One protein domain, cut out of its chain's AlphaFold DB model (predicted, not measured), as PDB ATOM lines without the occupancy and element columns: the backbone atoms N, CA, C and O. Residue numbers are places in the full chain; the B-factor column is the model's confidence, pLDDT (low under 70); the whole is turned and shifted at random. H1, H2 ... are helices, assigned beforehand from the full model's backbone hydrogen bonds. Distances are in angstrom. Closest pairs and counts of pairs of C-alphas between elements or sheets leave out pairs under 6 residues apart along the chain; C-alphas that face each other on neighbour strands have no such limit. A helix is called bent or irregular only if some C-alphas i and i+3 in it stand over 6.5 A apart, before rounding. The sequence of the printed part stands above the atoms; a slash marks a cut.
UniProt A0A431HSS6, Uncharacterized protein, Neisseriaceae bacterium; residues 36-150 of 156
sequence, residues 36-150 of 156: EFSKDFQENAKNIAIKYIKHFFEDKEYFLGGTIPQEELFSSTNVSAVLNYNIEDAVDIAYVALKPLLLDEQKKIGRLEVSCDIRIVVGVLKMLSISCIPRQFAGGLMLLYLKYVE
ATOM      1  N   GLU A  36     108.227 -68.459  14.891       75.19
ATOM      2  CA  GLU A  36     107.697 -69.813  15.086       75.19
ATOM      3  C   GLU A  36     106.171 -69.842  14.925       75.19
ATOM      4  O   GLU A  36     105.660 -70.580  14.083       75.19
ATOM      5  N   PHE A  37     105.453 -68.926  15.586       78.12
ATOM      6  CA  PHE A  37     104.002 -68.787  15.419       78.12
ATOM      7  C   PHE A  37     103.591 -68.534  13.958       78.12
ATOM      8  O   PHE A  37     102.633 -69.124  13.452       78.12
ATOM      9  N   SER A  38     104.336 -67.679  13.251       78.00
ATOM     10  CA  SER A  38     104.070 -67.375  11.840       78.00
ATOM     11  C   SER A  38     104.221 -68.606  10.941       78.00
ATOM     12  O   SER A  38     103.444 -68.771   9.997       78.00
ATOM     13  N   LYS A  39     105.195 -69.482  11.219       80.25
ATOM     14  CA  LYS A  39     105.392 -70.731  10.466       80.25
ATOM     15  C   LYS A  39     104.244 -71.704  10.695       80.25
ATOM     16  O   LYS A  39     103.676 -72.188   9.716       80.25
ATOM     17  N   ASP A  40     103.857 -71.911  11.948       84.62
ATOM     18  CA  ASP A  40     102.752 -72.803  12.305       84.62
ATOM     19  C   ASP A  40     101.435 -72.331  11.682       84.62
ATOM     20  O   ASP A  40     100.658 -73.123  11.140       84.62
ATOM     21  N   PHE A  41     101.190 -71.020  11.689       84.50
ATOM     22  CA  PHE A  41     100.023 -70.438  11.036       84.50
ATOM     23  C   PHE A  41     100.034 -70.671   9.520       84.50
ATOM     24  O   PHE A  41      99.028 -71.102   8.950       84.50
ATOM     25  N   GLN A  42     101.169 -70.429   8.857       84.88
ATOM     26  CA  GLN A  42     101.302 -70.646   7.415       84.88
ATOM     27  C   GLN A  42     101.124 -72.117   7.029       84.88
ATOM     28  O   GLN A  42     100.484 -72.415   6.018       84.88
ATOM     29  N   GLU A  43     101.674 -73.039   7.814       90.00
ATOM     30  CA  GLU A  43     101.513 -74.472   7.582       90.00
ATOM     31  C   GLU A  43     100.051 -74.899   7.755       90.00
ATOM     32  O   GLU A  43      99.493 -75.585   6.893       90.00
ATOM     33  N   ASN A  44      99.384 -74.403   8.796       93.06
ATOM     34  CA  ASN A  44      97.959 -74.635   9.002       93.06
ATOM     35  C   ASN A  44      97.111 -74.092   7.844       93.06
ATOM     36  O   ASN A  44      96.236 -74.804   7.343       93.06
ATOM     37  N   ALA A  45      97.394 -72.881   7.360       92.62
ATOM     38  CA  ALA A  45      96.695 -72.299   6.216       92.62
ATOM     39  C   ALA A  45      96.871 -73.145   4.944       92.62
ATOM     40  O   ALA A  45      95.887 -73.453   4.266       92.62
ATOM     41  N   LYS A  46      98.098 -73.600   4.653       95.69
ATOM     42  CA  LYS A  46      98.386 -74.497   3.519       95.69
ATOM     43  C   LYS A  46      97.630 -75.816   3.628       95.69
ATOM     44  O   LYS A  46      97.013 -76.249   2.658       95.69
ATOM     45  N   ASN A  47      97.621 -76.429   4.809       96.75
ATOM     46  CA  ASN A  47      96.908 -77.683   5.047       96.75
ATOM     47  C   ASN A  47      95.394 -77.529   4.850       96.75
ATOM     48  O   ASN A  47      94.743 -78.420   4.300       96.75
ATOM     49  N   ILE A  48      94.823 -76.396   5.264       96.44
ATOM     50  CA  ILE A  48      93.411 -76.077   5.027       96.44
ATOM     51  C   ILE A  48      93.146 -75.878   3.528       96.44
ATOM     52  O   ILE A  48      92.196 -76.462   3.004       96.44
ATOM     53  N   ALA A  49      93.995 -75.129   2.821       97.38
ATOM     54  CA  ALA A  49      93.869 -74.937   1.377       97.38
ATOM     55  C   ALA A  49      93.912 -76.274   0.619       97.38
ATOM     56  O   ALA A  49      93.034 -76.538  -0.198       97.38
ATOM     57  N   ILE A  50      94.852 -77.167   0.950       97.94
ATOM     58  CA  ILE A  50      94.944 -78.513   0.354       97.94
ATOM     59  C   ILE A  50      93.655 -79.311   0.577       97.94
ATOM     60  O   ILE A  50      93.183 -79.971  -0.348       97.94
ATOM     61  N   LYS A  51      93.049 -79.239   1.771       97.94
ATOM     62  CA  LYS A  51      91.766 -79.908   2.046       97.94
ATOM     63  C   LYS A  51      90.651 -79.391   1.140       97.94
ATOM     64  O   LYS A  51      89.914 -80.208   0.595       97.94
ATOM     65  N   TYR A  52      90.547 -78.076   0.944       98.25
ATOM     66  CA  TYR A  52      89.538 -77.499   0.051       98.25
ATOM     67  C   TYR A  52      89.812 -77.792  -1.424       98.25
ATOM     68  O   TYR A  52      88.870 -78.102  -2.145       98.25
ATOM     69  N   ILE A  53      91.077 -77.777  -1.861       98.19
ATOM     70  CA  ILE A  53      91.459 -78.216  -3.211       98.19
ATOM     71  C   ILE A  53      91.027 -79.669  -3.411       98.19
ATOM     72  O   ILE A  53      90.303 -79.975  -4.353       98.19
ATOM     73  N   LYS A  54      91.409 -80.563  -2.496       97.81
ATOM     74  CA  LYS A  54      91.054 -81.980  -2.586       97.81
ATOM     75  C   LYS A  54      89.541 -82.179  -2.632       97.81
ATOM     76  O   LYS A  54      89.067 -82.898  -3.498       97.81
ATOM     77  N   HIS A  55      88.803 -81.538  -1.725       97.38
ATOM     78  CA  HIS A  55      87.348 -81.657  -1.658       97.38
ATOM     79  C   HIS A  55      86.664 -81.139  -2.928       97.38
ATOM     80  O   HIS A  55      85.774 -81.792  -3.458       97.38
ATOM     81  N   PHE A  56      87.087 -79.981  -3.438       97.81
ATOM     82  CA  PHE A  56      86.452 -79.369  -4.601       97.81
ATOM     83  C   PHE A  56      86.735 -80.119  -5.907       97.81
ATOM     84  O   PHE A  56      85.897 -80.090  -6.804       97.81
ATOM     85  N   PHE A  57      87.891 -80.771  -6.034       97.75
ATOM     86  CA  PHE A  57      88.302 -81.474  -7.254       97.75
ATOM     87  C   PHE A  57      88.109 -82.998  -7.199       97.75
ATOM     88  O   PHE A  57      88.465 -83.677  -8.157       97.75
ATOM     89  N   GLU A  58      87.548 -83.549  -6.118       96.12
ATOM     90  CA  GLU A  58      87.349 -85.000  -5.955       96.12
ATOM     91  C   GLU A  58      86.478 -85.612  -7.063       96.12
ATOM     92  O   GLU A  58      86.730 -86.734  -7.500       96.12
ATOM     93  N   ASP A  59      85.489 -84.859  -7.544       95.69
ATOM     94  CA  ASP A  59      84.510 -85.274  -8.549       95.69
ATOM     95  C   ASP A  59      84.735 -84.630  -9.928       95.69
ATOM     96  O   ASP A  59      83.834 -84.636 -10.768       95.69
ATOM     97  N   LYS A  60      85.916 -84.042 -10.164       95.94
ATOM     98  CA  LYS A  60      86.202 -83.274 -11.384       95.94
ATOM     99  C   LYS A  60      87.236 -83.950 -12.252       95.94
ATOM    100  O   LYS A  60      88.239 -84.481 -11.781       95.94
ATOM    101  N   GLU A  61      86.986 -83.865 -13.547       96.75
ATOM    102  CA  GLU A  61      87.865 -84.414 -14.560       96.75
ATOM    103  C   GLU A  61      88.701 -83.317 -15.212       96.75
ATOM    104  O   GLU A  61      88.324 -82.143 -15.252       96.75
ATOM    105  N   TYR A  62      89.860 -83.724 -15.719       96.00
ATOM    106  CA  TYR A  62      90.691 -82.894 -16.576       96.00
ATOM    107  C   TYR A  62      89.917 -82.531 -17.854       96.00
ATOM    108  O   TYR A  62      89.088 -83.311 -18.318       96.00
ATOM    109  N   PHE A  63      90.228 -81.398 -18.483       94.94
ATOM    110  CA  PHE A  63      89.568 -80.932 -19.715       94.94
ATOM    111  C   PHE A  63      89.543 -81.981 -20.847       94.94
ATOM    112  O   PHE A  63      88.591 -82.062 -21.618       94.94
ATOM    113  N   LEU A  64      90.586 -82.813 -20.944       93.31
ATOM    114  CA  LEU A  64      90.689 -83.897 -21.933       93.31
ATOM    115  C   LEU A  64      90.118 -85.238 -21.436       93.31
ATOM    116  O   LEU A  64      90.317 -86.270 -22.079       93.31
ATOM    117  N   GLY A  65      89.418 -85.221 -20.304       93.62
ATOM    118  CA  GLY A  65      88.936 -86.388 -19.579       93.62
ATOM    119  C   GLY A  65      89.979 -86.983 -18.634       93.62
ATOM    120  O   GLY A  65      91.184 -86.733 -18.737       93.62
ATOM    121  N   GLY A  66      89.498 -87.813 -17.712       94.81
ATOM    122  CA  GLY A  66      90.332 -88.510 -16.735       94.81
ATOM    123  C   GLY A  66      90.640 -87.685 -15.484       94.81
ATOM    124  O   GLY A  66      90.170 -86.564 -15.302       94.81
ATOM    125  N   THR A  67      91.420 -88.275 -14.580       95.50
ATOM    126  CA  THR A  67      91.717 -87.683 -13.271       95.50
ATOM    127  C   THR A  67      92.809 -86.620 -13.367       95.50
ATOM    128  O   THR A  67      93.784 -86.768 -14.101       95.50
ATOM    129  N   ILE A  68      92.660 -85.543 -12.593       95.75
ATOM    130  CA  ILE A  68      93.683 -84.500 -12.483       95.75
ATOM    131  C   ILE A  68      94.859 -85.060 -11.659       95.75
ATOM    132  O   ILE A  68      94.634 -85.506 -10.528       95.75
ATOM    133  N   PRO A  69      96.107 -85.044 -12.167       95.75
ATOM    134  CA  PRO A  69      97.255 -85.546 -11.416       95.75
ATOM    135  C   PRO A  69      97.431 -84.805 -10.086       95.75
ATOM    136  O   PRO A  69      97.539 -83.579 -10.055       95.75
ATOM    137  N   GLN A  70      97.495 -85.546  -8.974       95.19
ATOM    138  CA  GLN A  70      97.585 -84.948  -7.634       95.19
ATOM    139  C   GLN A  70      98.854 -84.115  -7.438       95.19
ATOM    140  O   GLN A  70      98.798 -83.057  -6.822       95.19
ATOM    141  N   GLU A  71      99.985 -84.563  -7.987       95.88
ATOM    142  CA  GLU A  71     101.256 -83.828  -7.925       95.88
ATOM    143  C   GLU A  71     101.153 -82.452  -8.589       95.88
ATOM    144  O   GLU A  71     101.731 -81.476  -8.113       95.88
ATOM    145  N   GLU A  72     100.370 -82.360  -9.666       94.81
ATOM    146  CA  GLU A  72     100.134 -81.099 -10.352       94.81
ATOM    147  C   GLU A  72      99.149 -80.231  -9.566       94.81
ATOM    148  O   GLU A  72      99.430 -79.064  -9.279       94.81
ATOM    149  N   LEU A  73      98.021 -80.818  -9.154       96.56
ATOM    150  CA  LEU A  73      96.952 -80.132  -8.435       96.56
ATOM    151  C   LEU A  73      97.440 -79.526  -7.109       96.56
ATOM    152  O   LEU A  73      97.130 -78.371  -6.820       96.56
ATOM    153  N   PHE A  74      98.249 -80.267  -6.348       97.12
ATOM    154  CA  PHE A  74      98.809 -79.846  -5.057       97.12
ATOM    155  C   PHE A  74     100.212 -79.236  -5.159       97.12
ATOM    156  O   PHE A  74     100.910 -79.120  -4.149       97.12
ATOM    157  N   SER A  75     100.638 -78.827  -6.357       97.50
ATOM    158  CA  SER A  75     101.896 -78.101  -6.527       97.50
ATOM    159  C   SER A  75     101.931 -76.836  -5.658       97.50
ATOM    160  O   SER A  75     100.909 -76.189  -5.410       97.50
ATOM    161  N   SER A  76     103.126 -76.455  -5.197       96.56
ATOM    162  CA  SER A  76     103.310 -75.286  -4.326       96.56
ATOM    163  C   SER A  76     102.756 -74.001  -4.946       96.56
ATOM    164  O   SER A  76     102.157 -73.197  -4.233       96.56
ATOM    165  N   THR A  77     102.891 -73.837  -6.264       97.12
ATOM    166  CA  THR A  77     102.315 -72.724  -7.030       97.12
ATOM    167  C   THR A  77     100.791 -72.697  -6.927       97.12
ATOM    168  O   THR A  77     100.225 -71.656  -6.610       97.12
ATOM    169  N   ASN A  78     100.118 -73.834  -7.116       97.62
ATOM    170  CA  ASN A  78      98.657 -73.903  -7.053       97.62
ATOM    171  C   ASN A  78      98.128 -73.676  -5.630       97.62
ATOM    172  O   ASN A  78      97.156 -72.948  -5.439       97.62
ATOM    173  N   VAL A  79      98.786 -74.248  -4.616       97.81
ATOM    174  CA  VAL A  79      98.423 -73.997  -3.211       97.81
ATOM    175  C   VAL A  79      98.630 -72.521  -2.862       97.81
ATOM    176  O   VAL A  79      97.770 -71.914  -2.227       97.81
ATOM    177  N   SER A  80      99.733 -71.922  -3.319       97.06
ATOM    178  CA  SER A  80     100.002 -70.489  -3.160       97.06
ATOM    179  C   SER A  80      98.927 -69.633  -3.836       97.06
ATOM    180  O   SER A  80      98.437 -68.685  -3.229       97.06
ATOM    181  N   ALA A  81      98.498 -69.992  -5.046       97.50
ATOM    182  CA  ALA A  81      97.427 -69.295  -5.749       97.50
ATOM    183  C   ALA A  81      96.109 -69.309  -4.950       97.50
ATOM    184  O   ALA A  81      95.453 -68.278  -4.822       97.50
ATOM    185  N   VAL A  82      95.746 -70.448  -4.352       97.81
ATOM    186  CA  VAL A  82      94.545 -70.577  -3.502       97.81
ATOM    187  C   VAL A  82      94.615 -69.715  -2.243       97.81
ATOM    188  O   VAL A  82      93.580 -69.244  -1.782       97.81
ATOM    189  N   LEU A  83      95.809 -69.490  -1.695       97.31
ATOM    190  CA  LEU A  83      95.992 -68.656  -0.507       97.31
ATOM    191  C   LEU A  83      96.050 -67.156  -0.813       97.31
ATOM    192  O   LEU A  83      95.665 -66.361   0.041       97.31
ATOM    193  N   ASN A  84      96.554 -66.777  -1.988       96.62
ATOM    194  CA  ASN A  84      96.920 -65.389  -2.275       96.62
ATOM    195  C   ASN A  84      95.942 -64.658  -3.202       96.62
ATOM    196  O   ASN A  84      95.852 -63.437  -3.116       96.62
ATOM    197  N   TYR A  85      95.198 -65.362  -4.061       97.38
ATOM    198  CA  TYR A  85      94.238 -64.707  -4.952       97.38
ATOM    199  C   TYR A  85      92.860 -64.598  -4.305       97.38
ATOM    200  O   TYR A  85      92.157 -65.597  -4.107       97.38
ATOM    201  N   ASN A  86      92.447 -63.360  -4.039       96.81
ATOM    202  CA  ASN A  86      91.061 -63.056  -3.710       96.81
ATOM    203  C   ASN A  86      90.173 -63.158  -4.973       96.81
ATOM    204  O   ASN A  86      90.644 -63.406  -6.082       96.81
ATOM    205  N   ILE A  87      88.859 -62.999  -4.803       97.19
ATOM    206  CA  ILE A  87      87.906 -63.123  -5.917       97.19
ATOM    207  C   ILE A  87      88.092 -62.017  -6.962       97.19
ATOM    208  O   ILE A  87      87.947 -62.300  -8.142       97.19
ATOM    209  N   GLU A  88      88.381 -60.784  -6.552       97.44
ATOM    210  CA  GLU A  88      88.495 -59.640  -7.464       97.44
ATOM    211  C   GLU A  88      89.678 -59.827  -8.420       97.44
ATOM    212  O   GLU A  88      89.478 -59.898  -9.634       97.44
ATOM    213  N   ASP A  89      90.867 -60.081  -7.868       96.69
ATOM    214  CA  ASP A  89      92.083 -60.342  -8.644       96.69
ATOM    215  C   ASP A  89      91.911 -61.566  -9.556       96.69
ATOM    216  O   ASP A  89      92.294 -61.567 -10.727       96.69
ATOM    217  N   ALA A  90      91.292 -62.630  -9.034       97.56
ATOM    218  CA  ALA A  90      91.053 -63.846  -9.798       97.56
ATOM    219  C   ALA A  90      90.067 -63.632 -10.957       97.56
ATOM    220  O   ALA A  90      90.216 -64.253 -12.009       97.56
ATOM    221  N   VAL A  91      89.058 -62.776 -10.790       97.31
ATOM    222  CA  VAL A  91      88.108 -62.447 -11.861       97.31
ATOM    223  C   VAL A  91      88.814 -61.685 -12.980       97.31
ATOM    224  O   VAL A  91      88.632 -62.030 -14.150       97.31
ATOM    225  N   ASP A  92      89.676 -60.726 -12.647       96.75
ATOM    226  CA  ASP A  92      90.470 -60.000 -13.641       96.75
ATOM    227  C   ASP A  92      91.406 -60.940 -14.415       96.75
ATOM    228  O   ASP A  92      91.429 -60.930 -15.652       96.75
ATOM    229  N   ILE A  93      92.117 -61.825 -13.708       97.06
ATOM    230  CA  ILE A  93      92.979 -62.847 -14.322       97.06
ATOM    231  C   ILE A  93      92.160 -63.774 -15.232       97.06
ATOM    232  O   ILE A  93      92.585 -64.078 -16.353       97.06
ATOM    233  N   ALA A  94      90.975 -64.201 -14.790       96.69
ATOM    234  CA  ALA A  94      90.089 -65.050 -15.576       96.69
ATOM    235  C   ALA A  94      89.662 -64.367 -16.883       96.69
ATOM    236  O   ALA A  94      89.760 -64.981 -17.947       96.69
ATOM    237  N   TYR A  95      89.252 -63.095 -16.847       95.44
ATOM    238  CA  TYR A  95      88.864 -62.365 -18.059       95.44
ATOM    239  C   TYR A  95      90.034 -62.161 -19.024       95.44
ATOM    240  O   TYR A  95      89.856 -62.286 -20.241       95.44
ATOM    241  N   VAL A  96      91.242 -61.907 -18.515       95.12
ATOM    242  CA  VAL A  96      92.448 -61.839 -19.355       95.12
ATOM    243  C   VAL A  96      92.698 -63.179 -20.054       95.12
ATOM    244  O   VAL A  96      92.960 -63.195 -21.259       95.12
ATOM    245  N   ALA A  97      92.564 -64.293 -19.333       94.56
ATOM    246  CA  ALA A  97      92.765 -65.637 -19.873       94.56
ATOM    247  C   ALA A  97      91.666 -66.067 -20.868       94.56
ATOM    248  O   ALA A  97      91.948 -66.794 -21.821       94.56
ATOM    249  N   LEU A  98      90.431 -65.595 -20.680       92.62
ATOM    250  CA  LEU A  98      89.271 -65.886 -21.535       92.62
ATOM    251  C   LEU A  98      89.218 -65.031 -22.809       92.62
ATOM    252  O   LEU A  98      88.596 -65.427 -23.796       92.62
ATOM    253  N   LYS A  99      89.889 -63.874 -22.828       90.19
ATOM    254  CA  LYS A  99      89.880 -62.927 -23.955       90.19
ATOM    255  C   LYS A  99      90.148 -63.556 -25.335       90.19
ATOM    256  O   LYS A  99      89.449 -63.175 -26.276       90.19
ATOM    257  N   PRO A 100      91.099 -64.497 -25.508       85.12
ATOM    258  CA  PRO A 100      91.330 -65.136 -26.804       85.12
ATOM    259  C   PRO A 100      90.118 -65.923 -27.321       85.12
ATOM    260  O   PRO A 100      89.883 -65.925 -28.523       85.12
ATOM    261  N   LEU A 101      89.325 -66.535 -26.432       78.69
ATOM    262  CA  LEU A 101      88.143 -67.328 -26.796       78.69
ATOM    263  C   LEU A 101      86.976 -66.444 -27.265       78.69
ATOM    264  O   LEU A 101      86.200 -66.825 -28.139       78.69
ATOM    265  N   LEU A 102      86.874 -65.227 -26.726       74.44
ATOM    266  CA  LEU A 102      85.811 -64.280 -27.076       74.44
ATOM    267  C   LEU A 102      85.927 -63.741 -28.505       74.44
ATOM    268  O   LEU A 102      84.909 -63.435 -29.129       74.44
ATOM    269  N   LEU A 103      87.147 -63.632 -29.039       67.31
ATOM    270  CA  LEU A 103      87.383 -63.148 -30.404       67.31
ATOM    271  C   LEU A 103      86.763 -64.073 -31.466       67.31
ATOM    272  O   LEU A 103      86.375 -63.601 -32.540       67.31
ATOM    273  N   ASP A 104      86.611 -65.359 -31.152       62.25
ATOM    274  CA  ASP A 104      86.034 -66.355 -32.055       62.25
ATOM    275  C   ASP A 104      84.496 -66.400 -31.984       62.25
ATOM    276  O   ASP A 104      83.829 -66.622 -33.001       62.25
ATOM    277  N   GLU A 105      83.907 -66.120 -30.815       60.94
ATOM    278  CA  GLU A 105      82.456 -66.199 -30.597       60.94
ATOM    279  C   GLU A 105      81.684 -64.915 -30.938       60.94
ATOM    280  O   GLU A 105      80.525 -64.984 -31.361       60.94
ATOM    281  N   GLN A 106      82.312 -63.736 -30.836       58.38
ATOM    282  CA  GLN A 106      81.650 -62.441 -31.079       58.38
ATOM    283  C   GLN A 106      81.083 -62.271 -32.502       58.38
ATOM    284  O   GLN A 106      80.273 -61.377 -32.743       58.38
ATOM    285  N   LYS A 107      81.428 -63.151 -33.450       55.88
ATOM    286  CA  LYS A 107      80.850 -63.156 -34.805       55.88
ATOM    287  C   LYS A 107      79.399 -63.658 -34.871       55.88
ATOM    288  O   LYS A 107      78.795 -63.549 -35.936       55.88
ATOM    289  N   LYS A 108      78.838 -64.221 -33.793       58.28
ATOM    290  CA  LYS A 108      77.532 -64.917 -33.823       58.28
ATOM    291  C   LYS A 108      76.446 -64.347 -32.903       58.28
ATOM    292  O   LYS A 108      75.299 -64.764 -33.029       58.28
ATOM    293  N   ILE A 109      76.770 -63.419 -32.004       59.56
ATOM    294  CA  ILE A 109      75.892 -63.093 -30.870       59.56
ATOM    295  C   ILE A 109      75.053 -61.831 -31.151       59.56
ATOM    296  O   ILE A 109      75.579 -60.765 -31.471       59.56
ATOM    297  N   GLY A 110      73.725 -61.958 -31.040       58.62
ATOM    298  CA  GLY A 110      72.770 -60.844 -31.103       58.62
ATOM    299  C   GLY A 110      72.758 -60.002 -29.816       58.62
ATOM    300  O   GLY A 110      73.184 -60.453 -28.761       58.62
ATOM    301  N   ARG A 111      72.234 -58.769 -29.884       59.00
ATOM    302  CA  ARG A 111      72.344 -57.694 -28.861       59.00
ATOM    303  C   ARG A 111      71.802 -57.979 -27.436       59.00
ATOM    304  O   ARG A 111      71.786 -57.053 -26.633       59.00
ATOM    305  N   LEU A 112      71.341 -59.188 -27.111       64.12
ATOM    306  CA  LEU A 112      70.685 -59.500 -25.828       64.12
ATOM    307  C   LEU A 112      71.235 -60.733 -25.095       64.12
ATOM    308  O   LEU A 112      70.750 -61.047 -24.011       64.12
ATOM    309  N   GLU A 113      72.228 -61.435 -25.639       75.69
ATOM    310  CA  GLU A 113      72.815 -62.593 -24.957       75.69
ATOM    311  C   GLU A 113      74.010 -62.195 -24.084       75.69
ATOM    312  O   GLU A 113      74.865 -61.405 -24.483       75.69
ATOM    313  N   VAL A 114      74.060 -62.766 -22.876       79.38
ATOM    314  CA  VAL A 114      75.206 -62.654 -21.965       79.38
ATOM    315  C   VAL A 114      76.417 -63.320 -22.615       79.38
ATOM    316  O   VAL A 114      76.312 -64.442 -23.122       79.38
ATOM    317  N   SER A 115      77.562 -62.643 -22.586       84.62
ATOM    318  CA  SER A 115      78.800 -63.155 -23.162       84.62
ATOM    319  C   SER A 115      79.274 -64.429 -22.447       84.62
ATOM    320  O   SER A 115      78.971 -64.682 -21.276       84.62
ATOM    321  N   CYS A 116      79.956 -65.298 -23.191       86.00
ATOM    322  CA  CYS A 116      80.287 -66.643 -22.728       86.00
ATOM    323  C   CYS A 116      81.236 -66.648 -21.524       86.00
ATOM    324  O   CYS A 116      81.022 -67.411 -20.585       86.00
ATOM    325  N   ASP A 117      82.196 -65.731 -21.503       90.12
ATOM    326  CA  ASP A 117      83.096 -65.467 -20.379       90.12
ATOM    327  C   ASP A 117      82.345 -65.196 -19.070       90.12
ATOM    328  O   ASP A 117      82.624 -65.841 -18.060       90.12
ATOM    329  N   ILE A 118      81.337 -64.318 -19.094       91.88
ATOM    330  CA  ILE A 118      80.526 -64.005 -17.912       91.88
ATOM    331  C   ILE A 118      79.805 -65.265 -17.428       91.88
ATOM    332  O   ILE A 118      79.782 -65.540 -16.228       91.88
ATOM    333  N   ARG A 119      79.225 -66.056 -18.343       91.81
ATOM    334  CA  ARG A 119      78.532 -67.306 -17.975       91.81
ATOM    335  C   ARG A 119      79.477 -68.306 -17.320       91.81
ATOM    336  O   ARG A 119      79.080 -68.923 -16.335       91.81
ATOM    337  N   ILE A 120      80.694 -68.447 -17.845       93.56
ATOM    338  CA  ILE A 120      81.717 -69.336 -17.291       93.56
ATOM    339  C   ILE A 120      82.098 -68.858 -15.888       93.56
ATOM    340  O   ILE A 120      81.903 -69.597 -14.927       93.56
ATOM    341  N   VAL A 121      82.549 -67.609 -15.736       95.94
ATOM    342  CA  VAL A 121      83.009 -67.072 -14.440       95.94
ATOM    343  C   VAL A 121      81.904 -67.149 -13.382       95.94
ATOM    344  O   VAL A 121      82.120 -67.681 -12.292       95.94
ATOM    345  N   VAL A 122      80.689 -66.692 -13.703       96.38
ATOM    346  CA  VAL A 122      79.544 -66.762 -12.778       96.38
ATOM    347  C   VAL A 122      79.158 -68.212 -12.477       96.38
ATOM    348  O   VAL A 122      78.816 -68.531 -11.336       96.38
ATOM    349  N   GLY A 123      79.233 -69.100 -13.469       97.00
ATOM    350  CA  GLY A 123      78.996 -70.531 -13.301       97.00
ATOM    351  C   GLY A 123      79.961 -71.157 -12.296       97.00
ATOM    352  O   GLY A 123      79.519 -71.829 -11.363       97.00
ATOM    353  N   VAL A 124      81.260 -70.873 -12.423       97.56
ATOM    354  CA  VAL A 124      82.293 -71.383 -11.511       97.56
ATOM    355  C   VAL A 124      82.132 -70.812 -10.106       97.56
ATOM    356  O   VAL A 124      82.137 -71.574  -9.139       97.56
ATOM    357  N   LEU A 125      81.895 -69.506  -9.966       97.44
ATOM    358  CA  LEU A 125      81.635 -68.889  -8.658       97.44
ATOM    359  C   LEU A 125      80.405 -69.497  -7.972       97.44
ATOM    360  O   LEU A 125      80.423 -69.757  -6.766       97.44
ATOM    361  N   LYS A 126      79.346 -69.783  -8.736       97.69
ATOM    362  CA  LYS A 126      78.158 -70.468  -8.221       97.69
ATOM    363  C   LYS A 126      78.477 -71.897  -7.775       97.69
ATOM    364  O   LYS A 126      78.011 -72.300  -6.712       97.69
ATOM    365  N   MET A 127      79.273 -72.644  -8.541       97.38
ATOM    366  CA  MET A 127      79.715 -73.989  -8.151       97.38
ATOM    367  C   MET A 127      80.517 -73.964  -6.847       97.38
ATOM    368  O   MET A 127      80.199 -74.721  -5.935       97.38
ATOM    369  N   LEU A 128      81.483 -73.051  -6.713       97.50
ATOM    370  CA  LEU A 128      82.267 -72.878  -5.484       97.50
ATOM    371  C   LEU A 128      81.374 -72.567  -4.275       97.50
ATOM    372  O   LEU A 128      81.560 -73.136  -3.199       97.50
ATOM    373  N   SER A 129      80.367 -71.709  -4.460       97.25
ATOM    374  CA  SER A 129      79.397 -71.396  -3.409       97.25
ATOM    375  C   SER A 129      78.566 -72.613  -2.994       97.25
ATOM    376  O   SER A 129      78.322 -72.789  -1.803       97.25
ATOM    377  N   ILE A 130      78.125 -73.444  -3.943       97.44
ATOM    378  CA  ILE A 130      77.349 -74.664  -3.658       97.44
ATOM    379  C   ILE A 130      78.220 -75.701  -2.940       97.44
ATOM    380  O   ILE A 130      77.759 -76.349  -2.002       97.44
ATOM    381  N   SER A 131      79.496 -75.799  -3.311       96.44
ATOM    382  CA  SER A 131      80.494 -76.646  -2.648       96.44
ATOM    383  C   SER A 131      80.955 -76.112  -1.283       96.44
ATOM    384  O   SER A 131      81.911 -76.638  -0.720       96.44
ATOM    385  N   CYS A 132      80.299 -75.078  -0.738       96.81
ATOM    386  CA  CYS A 132      80.605 -74.495   0.573       96.81
ATOM    387  C   CYS A 132      82.072 -74.048   0.714       96.81
ATOM    388  O   CYS A 132      82.650 -74.114   1.800       96.81
ATOM    389  N   ILE A 133      82.678 -73.585  -0.383       97.62
ATOM    390  CA  ILE A 133      84.056 -73.098  -0.383       97.62
ATOM    391  C   ILE A 133      84.115 -71.719   0.289       97.62
ATOM    392  O   ILE A 133      83.399 -70.803  -0.129       97.62
ATOM    393  N   PRO A 134      84.981 -71.523   1.301       97.00
ATOM    394  CA  PRO A 134      85.178 -70.220   1.916       97.00
ATOM    395  C   PRO A 134      85.640 -69.173   0.905       97.00
ATOM    396  O   PRO A 134      86.476 -69.437   0.038       97.00
ATOM    397  N   ARG A 135      85.139 -67.945   1.063       96.31
ATOM    398  CA  ARG A 135      85.423 -66.827   0.152       96.31
ATOM    399  C   ARG A 135      86.924 -66.573  -0.031       96.31
ATOM    400  O   ARG A 135      87.329 -66.175  -1.117       96.31
ATOM    401  N   GLN A 136      87.729 -66.820   1.003       96.25
ATOM    402  CA  GLN A 136      89.179 -66.603   0.989       96.25
ATOM    403  C   GLN A 136      89.908 -67.520  -0.002       96.25
ATOM    404  O   GLN A 136      90.940 -67.130  -0.526       96.25
ATOM    405  N   PHE A 137      89.367 -68.709  -0.284       97.75
ATOM    406  CA  PHE A 137      89.973 -69.687  -1.196       97.75
ATOM    407  C   PHE A 137      89.324 -69.690  -2.584       97.75
ATOM    408  O   PHE A 137      89.850 -70.294  -3.520       97.75
ATOM    409  N   ALA A 138      88.165 -69.041  -2.722       97.81
ATOM    410  CA  ALA A 138      87.354 -69.089  -3.931       97.81
ATOM    411  C   ALA A 138      88.081 -68.516  -5.158       97.81
ATOM    412  O   ALA A 138      87.929 -69.063  -6.245       97.81
ATOM    413  N   GLY A 139      88.888 -67.461  -4.985       98.19
ATOM    414  CA  GLY A 139      89.632 -66.836  -6.082       98.19
ATOM    415  C   GLY A 139      90.612 -67.808  -6.732       98.19
ATOM    416  O   GLY A 139      90.444 -68.177  -7.895       98.19
ATOM    417  N   GLY A 140      91.587 -68.310  -5.973       98.19
ATOM    418  CA  GLY A 140      92.534 -69.278  -6.525       98.19
ATOM    419  C   GLY A 140      91.883 -70.598  -6.959       98.19
ATOM    420  O   GLY A 140      92.259 -71.130  -8.000       98.19
ATOM    421  N   LEU A 141      90.858 -71.105  -6.257       98.38
ATOM    422  CA  LEU A 141      90.144 -72.318  -6.694       98.38
ATOM    423  C   LEU A 141      89.407 -72.125  -8.024       98.38
ATOM    424  O   LEU A 141      89.401 -73.039  -8.849       98.38
ATOM    425  N   MET A 142      88.834 -70.943  -8.261       98.44
ATOM    426  CA  MET A 142      88.244 -70.594  -9.552       98.44
ATOM    427  C   MET A 142      89.300 -70.654 -10.658       98.44
ATOM    428  O   MET A 142      89.065 -71.278 -11.690       98.44
ATOM    429  N   LEU A 143      90.480 -70.067 -10.439       98.38
ATOM    430  CA  LEU A 143      91.561 -70.085 -11.428       98.38
ATOM    431  C   LEU A 143      92.050 -71.507 -11.734       98.38
ATOM    432  O   LEU A 143      92.262 -71.848 -12.898       98.38
ATOM    433  N   LEU A 144      92.180 -72.358 -10.710       98.25
ATOM    434  CA  LEU A 144      92.518 -73.771 -10.903       98.25
ATOM    435  C   LEU A 144      91.436 -74.510 -11.695       98.25
ATOM    436  O   LEU A 144      91.767 -75.330 -12.548       98.25
ATOM    437  N   TYR A 145      90.156 -74.216 -11.452       98.31
ATOM    438  CA  TYR A 145      89.055 -74.830 -12.193       98.31
ATOM    439  C   TYR A 145      89.127 -74.471 -13.677       98.31
ATOM    440  O   TYR A 145      89.094 -75.358 -14.528       98.31
ATOM    441  N   LEU A 146      89.308 -73.184 -13.987       97.62
ATOM    442  CA  LEU A 146      89.466 -72.720 -15.365       97.62
ATOM    443  C   LEU A 146      90.671 -73.388 -16.042       97.62
ATOM    444  O   LEU A 146      90.584 -73.798 -17.195       97.62
ATOM    445  N   LYS A 147      91.783 -73.551 -15.317       97.25
ATOM    446  CA  LYS A 147      92.988 -74.207 -15.833       97.25
ATOM    447  C   LYS A 147      92.780 -75.690 -16.136       97.25
ATOM    448  O   LYS A 147      93.144 -76.144 -17.218       97.25
ATOM    449  N   TYR A 148      92.240 -76.443 -15.181       97.50
ATOM    450  CA  TYR A 148      92.231 -77.905 -15.242       97.50
ATOM    451  C   TYR A 148      90.982 -78.498 -15.872       97.50
ATOM    452  O   TYR A 148      91.090 -79.480 -16.601       97.50
ATOM    453  N   VAL A 149      89.820 -77.910 -15.600       97.12
ATOM    454  CA  VAL A 149      88.523 -78.447 -16.028       97.12
ATOM    455  C   VAL A 149      88.097 -77.819 -17.350       97.12
ATOM    456  O   VAL A 149      87.706 -78.531 -18.267       97.12
ATOM    457  N   GLU A 150      88.256 -76.502 -17.489       95.19
ATOM    458  CA  GLU A 150      87.912 -75.784 -18.730       95.19
ATOM    459  C   GLU A 150      89.075 -75.733 -19.742       95.19
ATOM    460  O   GLU A 150      88.889 -75.340 -20.891       95.19
TER     461      GLU A 150
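What this domain is: This is residues 36 to 150 of the 156 residues of an uncharacterized protein of Neisseriaceae bacterium (UniProt A0A431HSS6). One helix, H6, forms the core of an elongated all-helix domain, with H1, H3, H4 and H5 packed round it, mostly crossed rather than aligned. The hairpin of H4 and H5 reaches away from H6 towards one end, where residues 107 to 114 stick out, and residues 36 to 41 of H1 stick out at the other end. The printed part has 115 residues with six named helices, H1 to H6 in order along the chain, and no named strand. It is only just compact, close to loose, with a radius of gyration of the C-alphas of 15.7 A and spans of 58 by 30 by 24 A.

Where its parts are: Find C-alpha 36 at (107.697, -69.813, 15.086); from there H1 runs through residues 36 to 57, 31.8 A long. After it come H2, residues 70 to 73, 4.9 A, and H3, residues 76 to 84, 12.0 A. H4 begins at C-alpha 87, at (87.906, -63.123, -5.917), and covers residues 87 to 105, 25.5 A. It is irregular, with C-alphas 97 and 100 7.1 A apart, and has a kink of 47 degrees near residue 99. H5 holds residues 116 to 130, 20.9 A. H6, residues 135 to 148, 20.2 A, is irregular too, with C-alphas 136 and 139 7.1 A apart; it ends at C-alpha 148, at (92.231, -77.905, -15.242).

How they stand to each other: Start at the hub, H6. H3 touches it, opposite ways at a steep tilt of 40 degrees; look at the closest C-alphas, Val 82 and Gly 140, 3.9 A apart. H4 touches it with residues 87 to 94 alone, the same way at a shallow tilt of 28 degrees; C-alphas 87 and 139 are closest, at 4.1 A. H5 touches it at a steep tilt of 53 degrees, opposite ways, closest at C-alphas 124 and 142, 6.3 A. H1 only just touches H6, with 3 pairs of C-alphas within 8 A, the closest 53 and 141 at 7.0 A. H1 touches H3 about perpendicular, at 81 degrees, closest at C-alphas 49 and 79, 6.5 A. H4 and H5 are a hairpin, closest at C-alphas 98 and 117, 6.3 A. H2 is close to but not clearly touching H1, with C-alphas 53 and 73 7.8 A apart. In H1, H3 and H5 every O i to N i+4 pair is within hydrogen-bond range, against 10 of 15 in H4 and 8 of 10 in H6; H2 is too short for such a pair.

The domain as a whole: The C-alphas farthest apart are those of Glu 36 and Gly 110, 58.6 A. The printed part has no cut. Residues 58 to 69 make the long link from H1 to H2. The mean pLDDT of the printed part is 91.3; look for values under 70 at residues 103 to 112.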